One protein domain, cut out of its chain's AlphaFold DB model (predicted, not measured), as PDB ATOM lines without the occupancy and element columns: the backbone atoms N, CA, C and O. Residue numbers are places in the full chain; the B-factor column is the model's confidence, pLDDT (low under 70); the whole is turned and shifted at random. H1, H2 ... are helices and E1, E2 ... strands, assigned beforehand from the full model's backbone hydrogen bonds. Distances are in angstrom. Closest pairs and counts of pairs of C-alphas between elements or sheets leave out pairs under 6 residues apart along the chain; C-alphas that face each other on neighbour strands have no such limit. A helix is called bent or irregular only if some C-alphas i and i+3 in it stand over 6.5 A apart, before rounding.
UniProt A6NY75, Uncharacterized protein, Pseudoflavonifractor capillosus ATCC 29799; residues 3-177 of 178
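This is residues 3 to 177 of the 178 residues of an uncharacterized protein of Pseudoflavonifractor capillosus ATCC 29799 (UniProt A6NY75). A twisted seven-stranded sheet curls round helix H1, with H2 toward one edge and H6 toward the other on the same face. H7 packs across H1 and against H6, H5 packs on H2 and meets H1 only at residues 12 to 13, and neither H5 nor H7 is on the sheet, while H3 and H4 only graze it. The 175 printed residues, class mixed, hold seven named helices and seven named strands, along the chain E1 H1 E2 H2 E3 E4 H3 E5 E6 H4 E7 H5 H6 H7. The mixed sheet runs E3 E4 E2 E5 E1 E6 E7. The whole is compact, radius of gyration of the C-alphas 15.3 A, spanning 43 by 37 by 31 A.

The strands are E1, residues 3 to 6, from C-alpha 3 at (27.813, -12.363, 21.335); E2, 28 to 32; E3, 47 to 50; E4, 53 to 57; E5, 78 to 82; E6, 91 to 96, 15.9 A long; and E7, 115 to 118. The helices are H1, 12 to 25, 20.1 A; H2, 35 to 40; H3, 62 to 68; H4, 102 to 110; H5, 130 to 142, 18.0 A; H6, 150 to 159, 14.4 A; and H7, 168 to 175, ending at C-alpha 175 at (10.842, -13.404, 17.591). H4 is irregular, C-alphas 103 and 106 being 7.2 A apart; H1 is only just irregular, with 6.8 A between C-alphas 21 and 24.

The hairpin E3 and E4 is antiparallel, N 50 to O 53 being 2.8 A. The other neighbours are parallel, within hydrogen-bond range for instance at N 54 and O 28, 2.8 A; N 29 and O 78, 2.8 A; N 5 and O 81, 2.8 A; N 4 and O 91, 2.9 A; N 94 and O 115, 2.9 A. E6, H4, E7 form a strand-helix-strand unit, parallel neighbours joined through a helix; E1, H1, E2 and E4, H3, E5 are split units, a strand between; these crossovers are right-handed. H1, the hub, touches H7 about perpendicular at 89 degrees, C-alphas 21 and 175 closest at 4.8 A. H1 touches H6 at a steep tilt of 61 degrees, C-alphas 17 and 153 closest at 6.1 A. H2 touches H5, C-alphas 39 and 140 closest at 5.5 A. Every O i to N i+4 pair is within hydrogen-bond range in H5, H6 and H7, against 8 of 10 in H1, 2 of 3 in H3, 0 of 2 in H2 and 1 of 5 in H4; O i to N i+3 gives 3 of 3 in H2 and 5 of 6 in H4.

The C-alphas farthest apart, of Glu 70 and Lys 123, are 42.9 A apart. The printed part has no cut, the link E7 to H5 is long, and no printed residue is under 70 in pLDDT.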
ATOM      1  N   ILE A   3      28.226 -11.679  20.108       98.00
ATOM      2  CA  ILE A   3      27.813 -12.363  21.335       98.00
ATOM      3  C   ILE A   3      28.651 -13.629  21.524       98.00
ATOM      4  O   ILE A   3      28.511 -14.573  20.746       98.00
ATOM      5  N   SER A   4      29.440 -13.696  22.594       97.69
ATOM      6  CA  SER A   4      30.082 -14.940  23.037       97.69
ATOM      7  C   SER A   4      29.180 -15.694  24.000       97.69
ATOM      8  O   SER A   4      28.612 -15.121  24.928       97.69
ATOM      9  N   ILE A   5      29.056 -17.001  23.795       97.88
ATOM     10  CA  ILE A   5      28.196 -17.869  24.594       97.88
ATOM     11  C   ILE A   5      29.022 -19.023  25.127       97.88
ATOM     12  O   ILE A   5      29.384 -19.941  24.394       97.88
ATOM     13  N   PHE A   6      29.241 -19.021  26.430       96.50
ATOM     14  CA  PHE A   6      29.937 -20.073  27.142       96.50
ATOM     15  C   PHE A   6      28.975 -21.045  27.818       96.50
ATOM     16  O   PHE A   6      27.815 -20.739  28.106       96.50
ATOM     17  N   GLY A   7      29.480 -22.247  28.074       94.00
ATOM     18  CA  GLY A   7      28.827 -23.262  28.887       94.00
ATOM     19  C   GLY A   7      28.951 -24.652  28.278       94.00
ATOM     20  O   GLY A   7      29.001 -24.831  27.055       94.00
ATOM     21  N   ARG A   8      28.977 -25.659  29.152       89.50
ATOM     22  CA  ARG A   8      29.094 -27.078  28.774       89.50
ATOM     23  C   ARG A   8      27.760 -27.813  28.641       89.50
ATOM     24  O   ARG A   8      27.724 -28.931  28.137       89.50
ATOM     25  N   THR A   9      26.663 -27.198  29.075       90.75
ATOM     26  CA  THR A   9      25.315 -27.740  28.851       90.75
ATOM     27  C   THR A   9      24.892 -27.596  27.385       90.75
ATOM     28  O   THR A   9      25.479 -26.829  26.630       90.75
ATOM     29  N   ASP A  10      23.823 -28.285  26.980       92.19
ATOM     30  CA  ASP A  10      23.145 -28.026  25.708       92.19
ATOM     31  C   ASP A  10      22.709 -26.550  25.606       92.19
ATOM     32  O   ASP A  10      21.834 -26.091  26.348       92.19
ATOM     33  N   LYS A  11      23.335 -25.812  24.681       95.88
ATOM     34  CA  LYS A  11      23.089 -24.384  24.430       95.88
ATOM     35  C   LYS A  11      22.150 -24.131  23.253       95.88
ATOM     36  O   LYS A  11      21.842 -22.970  22.982       95.88
ATOM     37  N   ARG A  12      21.634 -25.176  22.585       96.62
ATOM     38  CA  ARG A  12      20.743 -25.030  21.415       96.62
ATOM     39  C   ARG A  12      19.531 -24.161  21.733       96.62
ATOM     40  O   ARG A  12      19.168 -23.304  20.938       96.62
ATOM     41  N   ALA A  13      18.955 -24.307  22.928       96.56
ATOM     42  CA  ALA A  13      17.836 -23.474  23.368       96.56
ATOM     43  C   ALA A  13      18.173 -21.973  23.339       96.56
ATOM     44  O   ALA A  13      17.379 -21.178  22.836       96.56
ATOM     45  N   CYS A  14      19.351 -21.599  23.843       97.62
ATOM     46  CA  CYS A  14      19.834 -20.221  23.848       97.62
ATOM     47  C   CYS A  14      20.131 -19.746  22.422       97.62
ATOM     48  O   CYS A  14      19.553 -18.762  21.966       97.62
ATOM     49  N   ILE A  15      20.967 -20.487  21.693       98.31
ATOM     50  CA  ILE A  15      21.450 -20.076  20.372       98.31
ATOM     51  C   ILE A  15      20.304 -20.017  19.352       98.31
ATOM     52  O   ILE A  15      20.171 -19.011  18.668       98.31
ATOM     53  N   TYR A  16      19.408 -21.007  19.280       97.81
ATOM     54  CA  TYR A  16      18.258 -20.945  18.362       97.81
ATOM     55  C   TYR A  16      17.316 -19.783  18.681       97.81
ATOM     56  O   TYR A  16      16.751 -19.176  17.771       97.81
ATOM     57  N   THR A  17      17.170 -19.427  19.960       97.94
ATOM     58  CA  THR A  17      16.395 -18.244  20.344       97.94
ATOM     59  C   THR A  17      17.090 -16.955  19.901       97.94
ATOM     60  O   THR A  17      16.418 -16.075  19.368       97.94
ATOM     61  N   LEU A  18      18.412 -16.847  20.072       98.19
ATOM     62  CA  LEU A  18      19.200 -15.708  19.586       98.19
ATOM     63  C   LEU A  18      19.099 -15.565  18.071       98.19
ATOM     64  O   LEU A  18      18.725 -14.499  17.596       98.19
ATOM     65  N   LEU A  19      19.328 -16.650  17.327       97.75
ATOM     66  CA  LEU A  19      19.153 -16.675  15.878       97.75
ATOM     67  C   LEU A  19      17.754 -16.175  15.502       97.75
ATOM     68  O   LEU A  19      17.625 -15.290  14.668       97.75
ATOM     69  N   LYS A  20      16.694 -16.655  16.168       97.00
ATOM     70  CA  LYS A  20      15.322 -16.218  15.866       97.00
ATOM     71  C   LYS A  20      15.069 -14.735  16.171       97.00
ATOM     72  O   LYS A  20      14.238 -14.119  15.503       97.00
ATOM     73  N   ILE A  21      15.722 -14.180  17.193       97.38
ATOM     74  CA  ILE A  21      15.621 -12.760  17.557       97.38
ATOM     75  C   ILE A  21      16.362 -11.882  16.548       97.38
ATOM     76  O   ILE A  21      15.817 -10.857  16.146       97.38
ATOM     77  N   LEU A  22      17.581 -12.274  16.179       97.50
ATOM     78  CA  LEU A  22      18.520 -11.455  15.412       97.50
ATOM     79  C   LEU A  22      18.302 -11.567  13.903       97.50
ATOM     80  O   LEU A  22      18.503 -10.596  13.189       97.50
ATOM     81  N   GLN A  23      17.801 -12.706  13.422       96.19
ATOM     82  CA  GLN A  23      17.547 -12.943  12.001       96.19
ATOM     83  C   GLN A  23      16.721 -11.832  11.316       96.19
ATOM     84  O   GLN A  23      17.075 -11.425  10.215       96.19
ATOM     85  N   PRO A  24      15.632 -11.295  11.905       95.12
ATOM     86  CA  PRO A  24      14.864 -10.220  11.274       95.12
ATOM     87  C   PRO A  24      15.530  -8.838  11.367       95.12
ATOM     88  O   PRO A  24      14.938  -7.866  10.900       95.12
ATOM     89  N   MET A  25      16.673  -8.732  12.049       94.50
ATOM     90  CA  MET A  25      17.385  -7.480  12.314       94.50
ATOM     91  C   MET A  25      18.604  -7.287  11.412       94.50
ATOM     92  O   MET A  25      19.140  -6.184  11.402       94.50
ATOM     93  N   GLY A  26      18.996  -8.304  10.641       95.25
ATOM     94  CA  GLY A  26      20.151  -8.231   9.756       95.25
ATOM     95  C   GLY A  26      20.742  -9.598   9.435       95.25
ATOM     96  O   GLY A  26      20.172 -10.628   9.812       95.25
ATOM     97  N   ASP A  27      21.875  -9.598   8.745       97.31
ATOM     98  CA  ASP A  27      22.650 -10.799   8.439       97.31
ATOM     99  C   ASP A  27      23.344 -11.323   9.706       97.31
ATOM    100  O   ASP A  27      23.916 -10.564  10.493       97.31
ATOM    101  N   VAL A  28      23.258 -12.637   9.939       97.69
ATOM    102  CA  VAL A  28      23.740 -13.269  11.177       97.69
ATOM    103  C   VAL A  28      24.782 -14.333  10.868       97.69
ATOM    104  O   VAL A  28      24.514 -15.239  10.089       97.69
ATOM    105  N   ALA A  29      25.922 -14.314  11.549       97.00
ATOM    106  CA  ALA A  29      26.857 -15.436  11.583       97.00
ATOM    107  C   ALA A  29      26.751 -16.198  12.908       97.00
ATOM    108  O   ALA A  29      26.644 -15.597  13.978       97.00
ATOM    109  N   VAL A  30      26.823 -17.528  12.860       97.00
ATOM    110  CA  VAL A  30      27.034 -18.372  14.043       97.00
ATOM    111  C   VAL A  30      28.228 -19.288  13.834       97.00
ATOM    112  O   VAL A  30      28.303 -20.018  12.848       97.00
ATOM    113  N   VAL A  31      29.142 -19.259  14.797       95.88
ATOM    114  CA  VAL A  31      30.370 -20.050  14.828       95.88
ATOM    115  C   VAL A  31      30.272 -21.000  16.006       95.88
ATOM    116  O   VAL A  31      30.075 -20.567  17.140       95.88
ATOM    117  N   THR A  32      30.356 -22.299  15.751       96.44
ATOM    118  CA  THR A  32      30.161 -23.326  16.779       96.44
ATOM    119  C   THR A  32      30.906 -24.603  16.426       96.44
ATOM    120  O   THR A  32      31.087 -24.908  15.259       96.44
ATOM    121  N   ASN A  33      31.280 -25.412  17.412       94.56
ATOM    122  CA  ASN A  33      31.724 -26.790  17.168       94.56
ATOM    123  C   ASN A  33      30.566 -27.808  17.245       94.56
ATOM    124  O   ASN A  33      30.751 -29.017  17.072       94.56
ATOM    125  N   ASN A  34      29.338 -27.343  17.497       95.56
ATOM    126  CA  ASN A  34      28.174 -28.197  17.645       95.56
ATOM    127  C   ASN A  34      27.613 -28.628  16.281       95.56
ATOM    128  O   ASN A  34      26.863 -27.910  15.618       95.56
ATOM    129  N   ARG A  35      27.896 -29.879  15.909       95.00
ATOM    130  CA  ARG A  35      27.452 -30.491  14.644       95.00
ATOM    131  C   ARG A  35      25.934 -30.555  14.452       95.00
ATOM    132  O   ARG A  35      25.491 -30.726  13.321       95.00
ATOM    133  N   HIS A  36      25.121 -30.374  15.498       94.75
ATOM    134  CA  HIS A  36      23.666 -30.253  15.332       94.75
ATOM    135  C   HIS A  36      23.279 -29.091  14.407       94.75
ATOM    136  O   HIS A  36      22.292 -29.196  13.681       94.75
ATOM    137  N   PHE A  37      24.073 -28.018  14.366       95.81
ATOM    138  CA  PHE A  37      23.789 -26.844  13.538       95.81
ATOM    139  C   PHE A  37      23.892 -27.121  12.037       95.81
ATOM    140  O   PHE A  37      23.193 -26.475  11.261       95.81
ATOM    141  N   MET A  38      24.633 -28.158  11.630       95.44
ATOM    142  CA  MET A  38      24.657 -28.625  10.238       95.44
ATOM    143  C   MET A  38      23.264 -29.058   9.759       95.44
ATOM    144  O   MET A  38      22.980 -29.040   8.574       95.44
ATOM    145  N   ARG A  39      22.339 -29.426  10.656       94.31
ATOM    146  CA  ARG A  39      20.973 -29.807  10.256       94.31
ATOM    147  C   ARG A  39      20.157 -28.626   9.725       94.31
ATOM    148  O   ARG A  39      19.189 -28.856   9.000       94.31
ATOM    149  N   LEU A  40      20.538 -27.398  10.082       93.94
ATOM    150  CA  LEU A  40      19.908 -26.169   9.601       93.94
ATOM    151  C   LEU A  40      20.455 -25.708   8.247       93.94
ATOM    152  O   LEU A  40      19.760 -24.954   7.570       93.94
ATOM    153  N   THR A  41      21.648 -26.154   7.841       93.31
ATOM    154  CA  THR A  41      22.206 -25.804   6.530       93.31
ATOM    155  C   THR A  41      21.459 -26.539   5.415       93.31
ATOM    156  O   THR A  41      20.903 -27.627   5.612       93.31
ATOM    157  N   GLU A  42      21.386 -25.925   4.231       87.00
ATOM    158  CA  GLU A  42      20.597 -26.444   3.105       87.00
ATOM    159  C   GLU A  42      21.013 -27.863   2.681       87.00
ATOM    160  O   GLU A  42      20.159 -28.728   2.451       87.00
ATOM    161  N   ASP A  43      22.315 -28.125   2.653       89.19
ATOM    162  CA  ASP A  43      22.936 -29.361   2.177       89.19
ATOM    163  C   ASP A  43      23.575 -30.202   3.296       89.19
ATOM    164  O   ASP A  43      24.099 -31.286   3.038       89.19
ATOM    165  N   GLY A  44      23.494 -29.750   4.549       89.31
ATOM    166  CA  GLY A  44      24.103 -30.441   5.682       89.31
ATOM    167  C   GLY A  44      25.614 -30.245   5.790       89.31
ATOM    168  O   GLY A  44      26.262 -31.004   6.510       89.31
ATOM    169  N   THR A  45      26.195 -29.275   5.082       92.38
ATOM    170  CA  THR A  45      27.627 -28.967   5.171       92.38
ATOM    171  C   THR A  45      27.977 -28.189   6.443       92.38
ATOM    172  O   THR A  45      27.111 -27.538   7.038       92.38
ATOM    173  N   PRO A  46      29.248 -28.263   6.894       91.38
ATOM    174  CA  PRO A  46      29.722 -27.502   8.048       91.38
ATOM    175  C   PRO A  46      29.825 -25.994   7.784       91.38
ATOM    176  O   PRO A  46      29.755 -25.226   8.734       91.38
ATOM    177  N   PHE A  47      29.956 -25.568   6.527       92.69
ATOM    178  CA  PHE A  47      29.970 -24.161   6.124       92.69
ATOM    179  C   PHE A  47      28.795 -23.933   5.181       92.69
ATOM    180  O   PHE A  47      28.867 -24.288   4.009       92.69
ATOM    181  N   GLY A  48      27.705 -23.376   5.698       93.00
ATOM    182  CA  GLY A  48      26.481 -23.230   4.923       93.00
ATOM    183  C   GLY A  48      25.601 -22.099   5.421       93.00
ATOM    184  O   GLY A  48      25.983 -21.326   6.298       93.00
ATOM    185  N   TYR A  49      24.403 -22.015   4.853       94.25
ATOM    186  CA  TYR A  49      23.469 -20.932   5.131       94.25
ATOM    187  C   TYR A  49      22.088 -21.474   5.503       94.25
ATOM    188  O   TYR A  49      21.683 -22.558   5.077       94.25
ATOM    189  N   TYR A  50      21.366 -20.690   6.295       95.00
ATOM    190  CA  TYR A  50      19.938 -20.805   6.546       95.00
ATOM    191  C   TYR A  50      19.308 -19.424   6.363       95.00
ATOM    192  O   TYR A  50      19.385 -18.582   7.257       95.00
ATOM    193  N   GLN A  51      18.672 -19.175   5.215       94.12
ATOM    194  CA  GLN A  51      18.200 -17.829   4.856       94.12
ATOM    195  C   GLN A  51      19.368 -16.824   4.952       94.12
ATOM    196  O   GLN A  51      20.394 -17.038   4.321       94.12
ATOM    197  N   ASN A  52      19.243 -15.776   5.764       95.44
ATOM    198  CA  ASN A  52      20.284 -14.784   6.040       95.44
ATOM    199  C   ASN A  52      21.160 -15.121   7.267       95.44
ATOM    200  O   ASN A  52      21.699 -14.232   7.920       95.44
ATOM    201  N   ILE A  53      21.255 -16.403   7.628       97.19
ATOM    202  CA  ILE A  53      22.115 -16.887   8.709       97.19
ATOM    203  C   ILE A  53      23.238 -17.729   8.111       97.19
ATOM    204  O   ILE A  53      22.978 -18.815   7.593       97.19
ATOM    205  N   SER A  54      24.477 -17.272   8.223       95.94
ATOM    206  CA  SER A  54      25.672 -18.068   7.945       95.94
ATOM    207  C   SER A  54      26.013 -18.945   9.143       95.94
ATOM    208  O   SER A  54      26.068 -18.481  10.281       95.94
ATOM    209  N   ILE A  55      26.226 -20.233   8.894       95.88
ATOM    210  CA  ILE A  55      26.503 -21.241   9.914       95.88
ATOM    211  C   ILE A  55      27.878 -21.839   9.636       95.88
ATOM    212  O   ILE A  55      28.098 -22.454   8.589       95.88
ATOM    213  N   PHE A  56      28.775 -21.688  10.606       95.12
ATOM    214  CA  PHE A  56      30.149 -22.161  10.562       95.12
ATOM    215  C   PHE A  56      30.373 -23.177  11.681       95.12
ATOM    216  O   PHE A  56      30.527 -22.825  12.853       95.12
ATOM    217  N   VAL A  57      30.360 -24.458  11.316       95.44
ATOM    218  CA  VAL A  57      30.617 -25.571  12.227       95.44
ATOM    219  C   VAL A  57      32.086 -25.965  12.147       95.44
ATOM    220  O   VAL A  57      32.501 -26.635  11.202       95.44
ATOM    221  N   THR A  58      32.878 -25.548  13.131       93.81
ATOM    222  CA  THR A  58      34.338 -25.679  13.113       93.81
ATOM    223  C   THR A  58      34.926 -25.835  14.515       93.81
ATOM    224  O   THR A  58      34.332 -25.404  15.499       93.81
ATOM    225  N   ASP A  59      36.110 -26.444  14.581       91.81
ATOM    226  CA  ASP A  59      36.945 -26.521  15.787       91.81
ATOM    227  C   ASP A  59      38.007 -25.399  15.833       91.81
ATOM    228  O   ASP A  59      38.806 -25.344  16.767       91.81
ATOM    229  N   ALA A  60      38.040 -24.521  14.823       89.56
ATOM    230  CA  ALA A  60      38.932 -23.364  14.779       89.56
ATOM    231  C   ALA A  60      38.608 -22.352  15.889       89.56
ATOM    232  O   ALA A  60      37.453 -22.199  16.298       89.56
ATOM    233  N   THR A  61      39.627 -21.620  16.339       87.62
ATOM    234  CA  THR A  61      39.428 -20.451  17.206       87.62
ATOM    235  C   THR A  61      38.682 -19.331  16.467       87.62
ATOM    236  O   THR A  61      38.545 -19.366  15.241       87.62
ATOM    237  N   ALA A  62      38.192 -18.327  17.207       83.44
ATOM    238  CA  ALA A  62      37.460 -17.202  16.620       83.44
ATOM    239  C   ALA A  62      38.274 -16.516  15.507       83.44
ATOM    240  O   ALA A  62      37.757 -16.330  14.410       83.44
ATOM    241  N   ASP A  63      39.553 -16.233  15.759       83.31
ATOM    242  CA  ASP A  63      40.420 -15.516  14.817       83.31
ATOM    243  C   ASP A  63      40.828 -16.386  13.620       83.31
ATOM    244  O   ASP A  63      40.790 -15.945  12.472       83.31
ATOM    245  N   GLU A  64      41.165 -17.658  13.862       85.31
ATOM    246  CA  GLU A  64      41.518 -18.605  12.795       85.31
ATOM    247  C   GLU A  64      40.371 -18.813  11.808       85.31
ATOM    248  O   GLU A  64      40.604 -18.968  10.608       85.31
ATOM    249  N   MET A  65      39.133 -18.821  12.303       84.69
ATOM    250  CA  MET A  65      37.962 -19.066  11.476       84.69
ATOM    251  C   MET A  65      37.799 -17.983  10.404       84.69
ATOM    252  O   MET A  65      37.642 -18.331   9.235       84.69
ATOM    253  N   TRP A  66      37.948 -16.702  10.757       84.81
ATOM    254  CA  TRP A  66      37.854 -15.587   9.803       84.81
ATOM    255  C   TRP A  66      38.966 -15.594   8.751       84.81
ATOM    256  O   TRP A  66      38.786 -15.087   7.649       84.81
ATOM    257  N   HIS A  67      40.118 -16.193   9.055       81.88
ATOM    258  CA  HIS A  67      41.179 -16.399   8.069       81.88
ATOM    259  C   HIS A  67      40.920 -17.591   7.142       81.88
ATOM    260  O   HIS A  67      41.466 -17.639   6.040       81.88
ATOM    261  N   ALA A  68      40.118 -18.559   7.586       76.12
ATOM    262  CA  ALA A  68      39.803 -19.772   6.840       76.12
ATOM    263  C   ALA A  68      38.609 -19.611   5.886       76.12
ATOM    264  O   ALA A  68      38.394 -20.482   5.039       76.12
ATOM    265  N   ILE A  69      37.839 -18.528   6.011       77.44
ATOM    266  CA  ILE A  69      36.671 -18.244   5.172       77.44
ATOM    267  C   ILE A  69      36.838 -16.922   4.417       77.44
ATOM    268  O   ILE A  69      37.561 -16.029   4.843       77.44
ATOM    269  N   GLU A  70      36.148 -16.774   3.286       78.38
ATOM    270  CA  GLU A  70      36.164 -15.543   2.474       78.38
ATOM    271  C   GLU A  70      35.256 -14.431   3.041       78.38
ATOM    272  O   GLU A  70      34.781 -13.580   2.294       78.38
ATOM    273  N   HIS A  71      35.012 -14.439   4.354       81.25
ATOM    274  CA  HIS A  71      34.168 -13.472   5.059       81.25
ATOM    275  C   HIS A  71      34.907 -12.888   6.257       81.25
ATOM    276  O   HIS A  71      35.771 -13.529   6.856       81.25
ATOM    277  N   ARG A  72      34.525 -11.676   6.636       81.75
ATOM    278  CA  ARG A  72      34.991 -10.959   7.820       81.75
ATOM    279  C   ARG A  72      33.844 -10.794   8.819       81.75
ATOM    280  O   ARG A  72      32.685 -10.819   8.412       81.75
ATOM    281  N   PRO A  73      34.139 -10.565  10.112       80.50
ATOM    282  CA  PRO A  73      33.107 -10.241  11.097       80.50
ATOM    283  C   PRO A  73      32.199  -9.084  10.651       80.50
ATOM    284  O   PRO A  73      30.983  -9.170  10.794       80.50
ATOM    285  N   ASP A  74      32.792  -8.047  10.047       86.69
ATOM    286  CA  ASP A  74      32.106  -6.832   9.581       86.69
ATOM    287  C   ASP A  74      31.141  -7.057   8.406       86.69
ATOM    288  O   ASP A  74      30.376  -6.156   8.063       86.69
ATOM    289  N   ASP A  75      31.153  -8.243   7.791       90.12
ATOM    290  CA  ASP A  75      30.188  -8.610   6.750       90.12
ATOM    291  C   ASP A  75      28.816  -8.991   7.345       90.12
ATOM    292  O   ASP A  75      27.861  -9.212   6.599       90.12
ATOM    293  N   PHE A  76      28.696  -9.060   8.678       95.25
ATOM    294  CA  PHE A  76      27.480  -9.453   9.390       95.25
ATOM    295  C   PHE A  76      27.014  -8.372  10.371       95.25
ATOM    296  O   PHE A  76      27.792  -7.826  11.152       95.25
ATOM    297  N   ASP A  77      25.702  -8.134  10.434       96.44
ATOM    298  CA  ASP A  77      25.109  -7.259  11.454       96.44
ATOM    299  C   ASP A  77      25.262  -7.863  12.862       96.44
ATOM    300  O   ASP A  77      25.426  -7.158  13.876       96.44
ATOM    301  N   HIS A  78      25.209  -9.197  12.938       97.62
ATOM    302  CA  HIS A  78      25.274  -9.951  14.181       97.62
ATOM    303  C   HIS A  78      26.170 -11.191  14.081       97.62
ATOM    304  O   HIS A  78      26.030 -11.995  13.168       97.62
ATOM    305  N   VAL A  79      27.021 -11.409  15.084       97.06
ATOM    306  CA  VAL A  79      27.896 -12.586  15.180       97.06
ATOM    307  C   VAL A  79      27.642 -13.308  16.500       97.06
ATOM    308  O   VAL A  79      27.587 -12.688  17.561       97.06
ATOM    309  N   ILE A  80      27.485 -14.627  16.451       98.06
ATOM    310  CA  ILE A  80      27.358 -15.494  17.623       98.06
ATOM    311  C   ILE A  80      28.547 -16.451  17.667       98.06
ATOM    312  O   ILE A  80      28.748 -17.239  16.747       98.06
ATOM    313  N   LEU A  81      29.286 -16.423  18.770       97.25
ATOM    314  CA  LEU A  81      30.443 -17.268  19.037       97.25
ATOM    315  C   LEU A  81      30.105 -18.281  20.143       97.25
ATOM    316  O   LEU A  81      29.887 -17.910  21.294       97.25
ATOM    317  N   ASP A  82      30.040 -19.570  19.815       97.44
ATOM    318  CA  ASP A  82      29.767 -20.651  20.771       97.44
ATOM    319  C   ASP A  82      31.073 -21.216  21.348       97.44
ATOM    320  O   ASP A  82      31.868 -21.814  20.628       97.44
ATOM    321  N   ASN A  83      31.271 -21.039  22.661       95.44
ATOM    322  CA  ASN A  83      32.492 -21.358  23.410       95.44
ATOM    323  C   ASN A  83      33.758 -20.715  22.815       95.44
ATOM    324  O   ASN A  83      34.860 -21.245  22.945       95.44
ATOM    325  N   LEU A  84      33.582 -19.560  22.180       94.50
ATOM    326  CA  LEU A  84      34.618 -18.774  21.529       94.50
ATOM    327  C   LEU A  84      34.487 -17.307  21.960       94.50
ATOM    328  O   LEU A  84      33.395 -16.831  22.282       94.50
ATOM    329  N   TYR A  85      35.607 -16.592  21.961       93.25
ATOM    330  CA  TYR A  85      35.693 -15.186  22.349       93.25
ATOM    331  C   TYR A  85      36.814 -14.495  21.583       93.25
ATOM    332  O   TYR A  85      37.836 -15.119  21.301       93.25
ATOM    333  N   ASN A  86      36.613 -13.215  21.290       89.44
ATOM    334  CA  ASN A  86      37.662 -12.284  20.906       89.44
ATOM    335  C   ASN A  86      37.353 -10.902  21.516       89.44
ATOM    336  O   ASN A  86      36.328 -10.717  22.180       89.44
ATOM    337  N   GLU A  87      38.246  -9.941  21.299       88.50
ATOM    338  CA  GLU A  87      38.167  -8.602  21.892       88.50
ATOM    339  C   GLU A  87      36.963  -7.759  21.433       88.50
ATOM    340  O   GLU A  87      36.547  -6.862  22.164       88.50
ATOM    341  N   ASP A  88      36.348  -8.095  20.298       90.50
ATOM    342  CA  ASP A  88      35.201  -7.377  19.727       90.50
ATOM    343  C   ASP A  88      33.844  -7.849  20.286       90.50
ATOM    344  O   ASP A  88      32.782  -7.395  19.856       90.50
ATOM    345  N   THR A  89      33.832  -8.791  21.237       93.62
ATOM    346  CA  THR A  89      32.585  -9.288  21.831       93.62
ATOM    347  C   THR A  89      31.880  -8.215  22.675       93.62
ATOM    348  O   THR A  89      32.346  -7.842  23.749       93.62
ATOM    349  N   ASP A  90      30.676  -7.819  22.249       95.12
ATOM    350  CA  ASP A  90      29.810  -6.853  22.946       95.12
ATOM    351  C   ASP A  90      29.066  -7.452  24.150       95.12
ATOM    352  O   ASP A  90      28.661  -6.741  25.073       95.12
ATOM    353  N   LEU A  91      28.785  -8.758  24.111       97.00
ATOM    354  CA  LEU A  91      27.965  -9.436  25.113       97.00
ATOM    355  C   LEU A  91      28.478 -10.847  25.385       97.00
ATOM    356  O   LEU A  91      28.578 -11.670  24.476       97.00
ATOM    357  N   ILE A  92      28.708 -11.154  26.659       97.56
ATOM    358  CA  ILE A  92      29.135 -12.480  27.104       97.56
ATOM    359  C   ILE A  92      28.001 -13.135  27.888       97.56
ATOM    360  O   ILE A  92      27.522 -12.601  28.892       97.56
ATOM    361  N   LEU A  93      27.564 -14.303  27.424       97.62
ATOM    362  CA  LEU A  93      26.530 -15.119  28.048       97.62
ATOM    363  C   LEU A  93      27.140 -16.408  28.592       97.62
ATOM    364  O   LEU A  93      27.881 -17.081  27.883       97.62
ATOM    365  N   TYR A  94      26.755 -16.811  29.799       96.06
ATOM    366  CA  TYR A  94      27.056 -18.139  30.329       96.06
ATOM    367  C   TYR A  94      25.768 -18.933  30.519       96.06
ATOM    368  O   TYR A  94      24.922 -18.578  31.342       96.06
ATOM    369  N   VAL A  95      25.598 -20.013  29.756       95.12
ATOM    370  CA  VAL A  95      24.456 -20.921  29.906       95.12
ATOM    371  C   VAL A  95      24.804 -21.959  30.969       95.12
ATOM    372  O   VAL A  95      25.562 -22.896  30.722       95.12
ATOM    373  N   GLN A  96      24.228 -21.794  32.155       92.62
ATOM    374  CA  GLN A  96      24.481 -22.638  33.316       92.62
ATOM    375  C   GLN A  96      23.437 -23.750  33.424       92.62
ATOM    376  O   GLN A  96      22.238 -23.482  33.417       92.62
ATOM    377  N   GLY A  97      23.886 -25.000  33.551       87.75
ATOM    378  CA  GLY A  97      23.023 -26.158  33.802       87.75
ATOM    379  C   GLY A  97      22.726 -26.365  35.292       87.75
ATOM    380  O   GLY A  97      22.293 -25.463  36.003       87.75
ATOM    381  N   ALA A  98      22.972 -27.580  35.795       77.31
ATOM    382  CA  ALA A  98      22.701 -27.948  37.191       77.31
ATOM    383  C   ALA A  98      23.642 -27.292  38.228       77.31
ATOM    384  O   ALA A  98      23.371 -27.385  39.427       77.31
ATOM    385  N   GLY A  99      24.718 -26.646  37.777       73.19
ATOM    386  CA  GLY A  99      25.733 -25.966  38.580       73.19
ATOM    387  C   GLY A  99      26.750 -25.267  37.673       73.19
ATOM    388  O   GLY A  99      26.639 -25.358  36.451       73.19
ATOM    389  N   VAL A 100      27.688 -24.520  38.267       73.88
ATOM    390  CA  VAL A 100      28.889 -24.075  37.539       73.88
ATOM    391  C   VAL A 100      29.800 -25.290  37.423       73.88
ATOM    392  O   VAL A 100      30.054 -25.964  38.421       73.88
ATOM    393  N   GLU A 101      30.242 -25.600  36.211       76.75
ATOM    394  CA  GLU A 101      31.257 -26.630  36.016       76.75
ATOM    395  C   GLU A 101      32.595 -26.101  36.544       76.75
ATOM    396  O   GLU A 101      32.968 -24.979  36.221       76.75
ATOM    397  N   ALA A 102      33.347 -26.898  37.308       75.31
ATOM    398  CA  ALA A 102      34.619 -26.454  37.900       75.31
ATOM    399  C   ALA A 102      35.604 -25.904  36.848       75.31
ATOM    400  O   ALA A 102      36.352 -24.963  37.084       75.31
ATOM    401  N   LEU A 103      35.567 -26.477  35.643       77.56
ATOM    402  CA  LEU A 103      36.391 -26.045  34.517       77.56
ATOM    403  C   LEU A 103      35.966 -24.702  33.908       77.56
ATOM    404  O   LEU A 103      36.686 -24.204  33.053       77.56
ATOM    405  N   ASP A 104      34.820 -24.153  34.297       87.19
ATOM    406  CA  ASP A 104      34.297 -22.871  33.828       87.19
ATOM    407  C   ASP A 104      34.450 -21.772  34.900       87.19
ATOM    408  O   ASP A 104      34.144 -20.617  34.620       87.19
ATOM    409  N   GLU A 105      34.939 -22.088  36.110       86.06
ATOM    410  CA  GLU A 105      35.094 -21.115  37.210       86.06
ATOM    411  C   GLU A 105      35.959 -19.917  36.804       86.06
ATOM    412  O   GLU A 105      35.590 -18.775  37.068       86.06
ATOM    413  N   TYR A 106      37.038 -20.165  36.052       89.31
ATOM    414  CA  TYR A 106      37.925 -19.111  35.561       89.31
ATOM    415  C   TYR A 106      37.202 -18.064  34.697       89.31
ATOM    416  O   TYR A 106      37.653 -16.924  34.627       89.31
ATOM    417  N   LEU A 107      36.091 -18.420  34.032       92.44
ATOM    418  CA  LEU A 107      35.335 -17.479  33.199       92.44
ATOM    419  C   LEU A 107      34.722 -16.365  34.045       92.44
ATOM    420  O   LEU A 107      34.647 -15.231  33.586       92.44
ATOM    421  N   PHE A 108      34.316 -16.673  35.277       89.25
ATOM    422  CA  PHE A 108      33.757 -15.694  36.209       89.25
ATOM    423  C   PHE A 108      34.829 -14.765  36.779       89.25
ATOM    424  O   PHE A 108      34.537 -13.604  37.045       89.25
ATOM    425  N   ASP A 109      36.063 -15.256  36.908       90.19
ATOM    426  CA  ASP A 109      37.213 -14.425  37.279       90.19
ATOM    427  C   ASP A 109      37.708 -13.572  36.098       90.19
ATOM    428  O   ASP A 109      38.281 -12.505  36.297       90.19
ATOM    429  N   THR A 110      37.499 -14.042  34.864       92.88
ATOM    430  CA  THR A 110      37.969 -13.375  33.637       92.88
ATOM    431  C   THR A 110      36.993 -12.304  33.149       92.88
ATOM    432  O   THR A 110      37.419 -11.257  32.670       92.88
ATOM    433  N   PHE A 111      35.685 -12.559  33.246       93.94
ATOM    434  CA  PHE A 111      34.641 -11.722  32.654       93.94
ATOM    435  C   PHE A 111      33.674 -11.201  33.721       93.94
ATOM    436  O   PHE A 111      32.685 -11.856  34.053       93.94
ATOM    437  N   GLU A 112      33.926  -9.988  34.218       87.94
ATOM    438  CA  GLU A 112      33.129  -9.370  35.292       87.94
ATOM    439  C   GLU A 112      31.661  -9.113  34.888       87.94
ATOM    440  O   GLU A 112      30.751  -9.313  35.693       87.94
ATOM    441  N   ASP A 113      31.406  -8.738  33.629       89.75
ATOM    442  CA  ASP A 113      30.069  -8.355  33.135       89.75
ATOM    443  C   ASP A 113      29.267  -9.512  32.502       89.75
ATOM    444  O   ASP A 113      28.210  -9.310  31.887       89.75
ATOM    445  N   MET A 114      29.747 -10.750  32.656       94.88
ATOM    446  CA  MET A 114      29.135 -11.939  32.063       94.88
ATOM    447  C   MET A 114      27.709 -12.183  32.582       94.88
ATOM    448  O   MET A 114      27.454 -12.302  33.781       94.88
ATOM    449  N   GLN A 115      26.753 -12.323  31.661       95.25
ATOM    450  CA  GLN A 115      25.348 -12.555  31.997       95.25
ATOM    451  C   GLN A 115      25.046 -14.053  32.101       95.25
ATOM    452  O   GLN A 115      25.173 -14.804  31.133       95.25
ATOM    453  N   VAL A 116      24.574 -14.492  33.268       94.12
ATOM    454  CA  VAL A 116      24.264 -15.907  33.522       94.12
ATOM    455  C   VAL A 116      22.818 -16.241  33.151       94.12
ATOM    456  O   VAL A 116      21.865 -15.646  33.661       94.12
ATOM    457  N   ILE A 117      22.646 -17.258  32.309       95.00
ATOM    458  CA  ILE A 117      21.358 -17.857  31.952       95.00
ATOM    459  C   ILE A 117      21.248 -19.218  32.635       95.00
ATOM    460  O   ILE A 117      21.873 -20.191  32.225       95.00
ATOM    461  N   ASN A 118      20.403 -19.294  33.661       93.62
ATOM    462  CA  ASN A 118      20.159 -20.527  34.404       93.62
ATOM    463  C   ASN A 118      19.199 -21.459  33.653       93.62
ATOM    464  O   ASN A 118      18.087 -21.058  33.296       93.62
ATOM    465  N   MET A 119      19.583 -22.721  33.489       92.69
ATOM    466  CA  MET A 119      18.779 -23.785  32.894       92.69
ATOM    467  C   MET A 119      18.447 -24.861  33.938       92.69
ATOM    468  O   MET A 119      19.306 -25.365  34.656       92.69
ATOM    469  N   GLY A 120      17.177 -25.253  34.026       89.12
ATOM    470  CA  GLY A 120      16.680 -26.334  34.883       89.12
ATOM    471  C   GLY A 120      16.596 -26.013  36.378       89.12
ATOM    472  O   GLY A 120      15.597 -26.357  37.008       89.12
ATOM    473  N   ARG A 121      17.611 -25.365  36.957       84.31
ATOM    474  CA  ARG A 121      17.683 -25.008  38.384       84.31
ATOM    475  C   ARG A 121      18.130 -23.561  38.572       84.31
ATOM    476  O   ARG A 121      18.775 -22.992  37.708       84.31
ATOM    477  N   GLY A 122      17.792 -22.983  39.725       79.19
ATOM    478  CA  GLY A 122      18.119 -21.600  40.076       79.19
ATOM    479  C   GLY A 122      16.928 -20.645  39.957       79.19
ATOM    480  O   GLY A 122      15.818 -21.022  39.574       79.19
ATOM    481  N   LYS A 123      17.145 -19.381  40.331       77.75
ATOM    482  CA  LYS A 123      16.108 -18.345  40.281       77.75
ATOM    483  C   LYS A 123      15.841 -17.952  38.827       77.75
ATOM    484  O   LYS A 123      16.778 -17.652  38.095       77.75
ATOM    485  N   ASN A 124      14.565 -17.911  38.433       82.62
ATOM    486  CA  ASN A 124      14.126 -17.590  37.064       82.62
ATOM    487  C   ASN A 124      14.732 -18.499  35.978       82.62
ATOM    488  O   ASN A 124      14.891 -18.067  34.838       82.62
ATOM    489  N   ALA A 125      15.085 -19.736  36.333       90.81
ATOM    490  CA  ALA A 125      15.693 -20.669  35.401       90.81
ATOM    491  C   ALA A 125      14.726 -21.075  34.282       90.81
ATOM    492  O   ALA A 125      13.528 -21.266  34.508       90.81
ATOM    493  N   VAL A 126      15.262 -21.256  33.078       93.56
ATOM    494  CA  VAL A 126      14.526 -21.836  31.955       93.56
ATOM    495  C   VAL A 126      14.442 -23.349  32.179       93.56
ATOM    496  O   VAL A 126      15.477 -24.012  32.216       93.56
ATOM    497  N   PRO A 127      13.249 -23.940  32.353       91.31
ATOM    498  CA  PRO A 127      13.136 -25.351  32.707       91.31
ATOM    499  C   PRO A 127      13.508 -26.272  31.536       91.31
ATOM    500  O   PRO A 127      13.123 -26.021  30.393       91.31
ATOM    501  N   TYR A 128      14.175 -27.395  31.834       90.19
ATOM    502  CA  TYR A 128      14.279 -28.515  30.897       90.19
ATOM    503  C   TYR A 128      12.952 -29.267  30.870       90.19
ATOM    504  O   TYR A 128      12.665 -30.086  31.743       90.19
ATOM    505  N   THR A 129      12.117 -28.965  29.883       92.88
ATOM    506  CA  THR A 129      10.850 -29.665  29.673       92.88
ATOM    507  C   THR A 129      10.961 -30.621  28.494       92.88
ATOM    508  O   THR A 129      11.758 -30.418  27.577       92.88
ATOM    509  N   LYS A 130      10.115 -31.657  28.482       95.12
ATOM    510  CA  LYS A 130       9.964 -32.525  27.307       95.12
ATOM    511  C   LYS A 130       9.623 -31.703  26.058       95.12
ATOM    512  O   LYS A 130      10.184 -31.942  24.999       95.12
ATOM    513  N   GLU A 131       8.752 -30.706  26.211       96.00
ATOM    514  CA  GLU A 131       8.355 -29.791  25.139       96.00
ATOM    515  C   GLU A 131       9.538 -28.990  24.581       96.00
ATOM    516  O   GLU A 131       9.664 -28.886  23.365       96.00
ATOM    517  N   LEU A 132      10.435 -28.479  25.436       95.62
ATOM    518  CA  LEU A 132      11.654 -27.804  24.984       95.62
ATOM    519  C   LEU A 132      12.478 -28.735  24.089       95.62
ATOM    520  O   LEU A 132      12.837 -28.346  22.983       95.62
ATOM    521  N   MET A 133      12.733 -29.965  24.545       95.62
ATOM    522  CA  MET A 133      13.514 -30.940  23.778       95.62
ATOM    523  C   MET A 133      12.825 -31.296  22.456       95.62
ATOM    524  O   MET A 133      13.461 -31.278  21.409       95.62
ATOM    525  N   GLU A 134      11.513 -31.544  22.475       97.06
ATOM    526  CA  GLU A 134      10.735 -31.793  21.256       97.06
ATOM    527  C   GLU A 134      10.793 -30.608  20.279       97.06
ATOM    528  O   GLU A 134      10.857 -30.814  19.070       97.06
ATOM    529  N   ASN A 135      10.775 -29.368  20.774       97.06
ATOM    530  CA  ASN A 135      10.862 -28.178  19.930       97.06
ATOM    531  C   ASN A 135      12.251 -28.009  19.304       97.06
ATOM    532  O   ASN A 135      12.324 -27.630  18.137       97.06
ATOM    533  N   LEU A 136      13.328 -28.327  20.031       96.62
ATOM    534  CA  LEU A 136      14.684 -28.344  19.469       96.62
ATOM    535  C   LEU A 136      14.777 -29.326  18.295       96.62
ATOM    536  O   LEU A 136      15.186 -28.940  17.202       96.62
ATOM    537  N   GLU A 137      14.295 -30.555  18.482       96.19
ATOM    538  CA  GLU A 137      14.311 -31.561  17.415       96.19
ATOM    539  C   GLU A 137      13.413 -31.164  16.231       96.19
ATOM    540  O   GLU A 137      13.779 -31.385  15.080       96.19
ATOM    541  N   LYS A 138      12.258 -30.523  16.471       96.25
ATOM    542  CA  LYS A 138      11.387 -30.009  15.395       96.25
ATOM    543  C   LYS A 138      12.059 -28.904  14.579       96.25
ATOM    544  O   LYS A 138      11.884 -28.887  13.363       96.25
ATOM    545  N   ILE A 139      12.792 -27.990  15.221       95.88
ATOM    546  CA  ILE A 139      13.531 -26.924  14.524       95.88
ATOM    547  C   ILE A 139      14.519 -27.544  13.537       95.88
ATOM    548  O   ILE A 139      14.524 -27.165  12.367       95.88
ATOM    549  N   GLU A 140      15.298 -28.521  13.998       93.88
ATOM    550  CA  GLU A 140      16.301 -29.214  13.188       93.88
ATOM    551  C   GLU A 140      15.653 -30.066  12.086       93.88
ATOM    552  O   GLU A 140      16.041 -29.979  10.924       93.88
ATOM    553  N   TYR A 141      14.624 -30.851  12.423       93.75
ATOM    554  CA  TYR A 141      13.956 -31.762  11.492       93.75
ATOM    555  C   TYR A 141      13.217 -31.029  10.367       93.75
ATOM    556  O   TYR A 141      13.328 -31.401   9.201       93.75
ATOM    557  N   PHE A 142      12.464 -29.977  10.703       94.00
ATOM    558  CA  PHE A 142      11.705 -29.200   9.721       94.00
ATOM    559  C   PHE A 142      12.500 -28.039   9.123       94.00
ATOM    560  O   PHE A 142      11.953 -27.316   8.290       94.00
ATOM    561  N   ARG A 143      13.745 -27.821   9.570       92.75
ATOM    562  CA  ARG A 143      14.571 -26.656   9.212       92.75
ATOM    563  C   ARG A 143      13.781 -25.353   9.344       92.75
ATOM    564  O   ARG A 143      13.755 -24.500   8.458       92.75
ATOM    565  N   LYS A 144      13.055 -25.218  10.454       92.88
ATOM    566  CA  LYS A 144      12.194 -24.062  10.710       92.88
ATOM    567  C   LYS A 144      12.573 -23.414  12.027       92.88
ATOM    568  O   LYS A 144      12.158 -23.862  13.095       92.88
ATOM    569  N   LEU A 145      13.324 -22.323  11.930       93.25
ATOM    570  CA  LEU A 145      13.775 -21.574  13.088       93.25
ATOM    571  C   LEU A 145      12.590 -20.962  13.849       93.25
ATOM    572  O   LEU A 145      11.741 -20.249  13.302       93.25
ATOM    573  N   SER A 146      12.544 -21.241  15.145       94.38
ATOM    574  CA  SER A 146      11.570 -20.696  16.088       94.38
ATOM    575  C   SER A 146      12.205 -20.604  17.472       94.38
ATOM    576  O   SER A 146      13.244 -21.211  17.713       94.38
ATOM    577  N   ALA A 147      11.600 -19.839  18.382       94.44
ATOM    578  CA  ALA A 147      12.032 -19.828  19.774       94.44
ATOM    579  C   ALA A 147      11.562 -21.129  20.460       94.44
ATOM    580  O   ALA A 147      10.354 -21.305  20.635       94.44
ATOM    581  N   PRO A 148      12.468 -22.038  20.869       94.69
ATOM    582  CA  PRO A 148      12.094 -23.353  21.395       94.69
ATOM    583  C   PRO A 148      11.451 -23.298  22.788       94.69
ATOM    584  O   PRO A 148      10.774 -24.243  23.191       94.69
ATOM    585  N   SER A 149      11.645 -22.198  23.526       94.62
ATOM    586  CA  SER A 149      11.054 -21.968  24.847       94.62
ATOM    587  C   SER A 149      10.640 -20.503  25.030       94.62
ATOM    588  O   SER A 149      11.481 -19.610  24.882       94.62
ATOM    589  N   PRO A 150       9.386 -20.226  25.442       93.94
ATOM    590  CA  PRO A 150       8.958 -18.883  25.834       93.94
ATOM    591  C   PRO A 150       9.778 -18.310  26.998       93.94
ATOM    592  O   PRO A 150      10.013 -17.103  27.058       93.94
ATOM    593  N   GLY A 151      10.235 -19.173  27.913       94.44
ATOM    594  CA  GLY A 151      11.094 -18.780  29.029       94.44
ATOM    595  C   GLY A 151      12.448 -18.273  28.543       94.44
ATOM    596  O   GLY A 151      12.864 -17.185  28.934       94.44
ATOM    597  N   MET A 152      13.086 -19.009  27.626       95.88
ATOM    598  CA  MET A 152      14.353 -18.592  27.015       95.88
ATOM    599  C   MET A 152      14.200 -17.278  26.246       95.88
ATOM    600  O   MET A 152      14.996 -16.359  26.424       95.88
ATOM    601  N   LEU A 153      13.124 -17.146  25.463       96.81
ATOM    602  CA  LEU A 153      12.813 -15.902  24.759       96.81
ATOM    603  C   LEU A 153      12.640 -14.724  25.723       96.81
ATOM    604  O   LEU A 153      13.156 -13.642  25.465       96.81
ATOM    605  N   SER A 154      11.953 -14.916  26.851       95.75
ATOM    606  CA  SER A 154      11.780 -13.858  27.850       95.75
ATOM    607  C   SER A 154      13.102 -13.431  28.496       95.75
ATOM    608  O   SER A 154      13.308 -12.236  28.712       95.75
ATOM    609  N   VAL A 155      13.988 -14.386  28.800       96.19
ATOM    610  CA  VAL A 155      15.311 -14.110  29.378       96.19
ATOM    611  C   VAL A 155      16.171 -13.332  28.385       96.19
ATOM    612  O   VAL A 155      16.615 -12.228  28.700       96.19
ATOM    613  N   LEU A 156      16.329 -13.843  27.163       97.50
ATOM    614  CA  LEU A 156      17.157 -13.198  26.145       97.50
ATOM    615  C   LEU A 156      16.604 -11.843  25.709       97.50
ATOM    616  O   LEU A 156      17.374 -10.909  25.529       97.50
ATOM    617  N   ALA A 157      15.282 -11.680  25.618       97.44
ATOM    618  CA  ALA A 157      14.688 -10.384  25.303       97.44
ATOM    619  C   ALA A 157      14.989  -9.310  26.361       97.44
ATOM    620  O   ALA A 157      15.053  -8.132  26.022       97.44
ATOM    621  N   LYS A 158      15.155  -9.688  27.635       97.12
ATOM    622  CA  LYS A 158      15.573  -8.749  28.688       97.12
ATOM    623  C   LYS A 158      17.047  -8.394  28.552       97.12
ATOM    624  O   LYS A 158      17.364  -7.211  28.573       97.12
ATOM    625  N   ILE A 159      17.906  -9.401  28.380       96.94
ATOM    626  CA  ILE A 159      19.356  -9.213  28.240       96.94
ATOM    627  C   ILE A 159      19.666  -8.340  27.018       96.94
ATOM    628  O   ILE A 159      20.370  -7.345  27.130       96.94
ATOM    629  N   LEU A 160      19.057  -8.647  25.872       96.94
ATOM    630  CA  LEU A 160      19.273  -7.930  24.615       96.94
ATOM    631  C   LEU A 160      18.580  -6.564  24.547       96.94
ATOM    632  O   LEU A 160      18.782  -5.832  23.584       96.94
ATOM    633  N   SER A 161      17.766  -6.192  25.541       96.62
ATOM    634  CA  SER A 161      17.011  -4.938  25.488       96.62
ATOM    635  C   SER A 161      17.919  -3.707  25.456       96.62
ATOM    636  O   SER A 161      17.627  -2.760  24.727       96.62
ATOM    637  N   GLY A 162      19.013  -3.741  26.227       93.81
ATOM    638  CA  GLY A 162      20.041  -2.700  26.235       93.81
ATOM    639  C   GLY A 162      20.869  -2.696  24.947       93.81
ATOM    640  O   GLY A 162      20.809  -1.701  24.227       93.81
ATOM    641  N   PRO A 163      21.567  -3.801  24.612       93.75
ATOM    642  CA  PRO A 163      22.416  -3.888  23.419       93.75
ATOM    643  C   PRO A 163      21.699  -3.551  22.106       93.75
ATOM    644  O   PRO A 163      22.250  -2.856  21.262       93.75
ATOM    645  N   LEU A 164      20.441  -3.978  21.943       94.69
ATOM    646  CA  LEU A 164      19.655  -3.690  20.737       94.69
ATOM    647  C   LEU A 164      18.920  -2.344  20.789       94.69
ATOM    648  O   LEU A 164      18.189  -2.016  19.855       94.69
ATOM    649  N   ASN A 165      19.029  -1.599  21.897       94.69
ATOM    650  CA  ASN A 165      18.249  -0.390  22.167       94.69
ATOM    651  C   ASN A 165      16.746  -0.580  21.859       94.69
ATOM    652  O   ASN A 165      16.076   0.253  21.243       94.69
ATOM    653  N   MET A 166      16.209  -1.740  22.251       95.94
ATOM    654  CA  MET A 166      14.857  -2.164  21.912       95.94
ATOM    655  C   MET A 166      14.148  -2.686  23.163       95.94
ATOM    656  O   MET A 166      14.675  -3.562  23.841       95.94
ATOM    657  N   PRO A 167      12.919  -2.235  23.479       97.56
ATOM    658  CA  PRO A 167      12.183  -2.771  24.620       97.56
ATOM    659  C   PRO A 167      11.985  -4.287  24.508       97.56
ATOM    660  O   PRO A 167      11.530  -4.768  23.470       97.56
ATOM    661  N   ALA A 168      12.198  -5.031  25.599       97.44
ATOM    662  CA  ALA A 168      12.049  -6.493  25.630       97.44
ATOM    663  C   ALA A 168      10.726  -6.999  25.012       97.44
ATOM    664  O   ALA A 168      10.705  -7.979  24.272       97.44
ATOM    665  N   LYS A 169       9.607  -6.294  25.237       97.12
ATOM    666  CA  LYS A 169       8.298  -6.630  24.637       97.12
ATOM    667  C   LYS A 169       8.308  -6.616  23.100       97.12
ATOM    668  O   LYS A 169       7.603  -7.405  22.474       97.12
ATOM    669  N   ASN A 170       9.092  -5.724  22.495       96.81
ATOM    670  CA  ASN A 170       9.224  -5.619  21.047       96.81
ATOM    671  C   ASN A 170      10.105  -6.753  20.518       96.81
ATOM    672  O   ASN A 170       9.721  -7.374  19.532       96.81
ATOM    673  N   ILE A 171      11.191  -7.090  21.221       97.25
ATOM    674  CA  ILE A 171      12.042  -8.246  20.894       97.25
ATOM    675  C   ILE A 171      11.212  -9.540  20.901       97.25
ATOM    676  O   ILE A 171      11.207 -10.283  19.921       97.25
ATOM    677  N   VAL A 172      10.410  -9.765  21.951       96.81
ATOM    678  CA  VAL A 172       9.486 -10.912  22.029       96.81
ATOM    679  C   VAL A 172       8.520 -10.925  20.842       96.81
ATOM    680  O   VAL A 172       8.301 -11.971  20.231       96.81
ATOM    681  N   LYS A 173       7.951  -9.767  20.483       94.50
ATOM    682  CA  LYS A 173       7.024  -9.643  19.350       94.50
ATOM    683  C   LYS A 173       7.693  -9.973  18.016       94.50
ATOM    684  O   LYS A 173       7.044 -10.595  17.180       94.50
ATOM    685  N   VAL A 174       8.945  -9.561  17.811       91.06
ATOM    686  CA  VAL A 174       9.729  -9.863  16.602       91.06
ATOM    687  C   VAL A 174       9.985 -11.367  16.505       91.06
ATOM    688  O   VAL A 174       9.601 -11.983  15.512       91.06
ATOM    689  N   ALA A 175      10.506 -11.980  17.569       91.19
ATOM    690  CA  ALA A 175      10.842 -13.404  17.591       91.19
ATOM    691  C   ALA A 175       9.617 -14.338  17.529       91.19
ATOM    692  O   ALA A 175       9.730 -15.485  17.097       91.19
ATOM    693  N   SER A 176       8.438 -13.856  17.931       88.75
ATOM    694  CA  SER A 176       7.183 -14.625  17.893       88.75
ATOM    695  C   SER A 176       6.480 -14.600  16.527       88.75
ATOM    696  O   SER A 176       5.435 -15.235  16.372       88.75
ATOM    697  N   ARG A 177       6.999 -13.863  15.530       82.62
ATOM    698  CA  ARG A 177       6.437 -13.873  14.169       82.62
ATOM    699  C   ARG A 177       6.675 -15.238  13.506       82.62
ATOM    700  O   ARG A 177       7.788 -15.774  13.543       82.62
TER     701      ARG A 177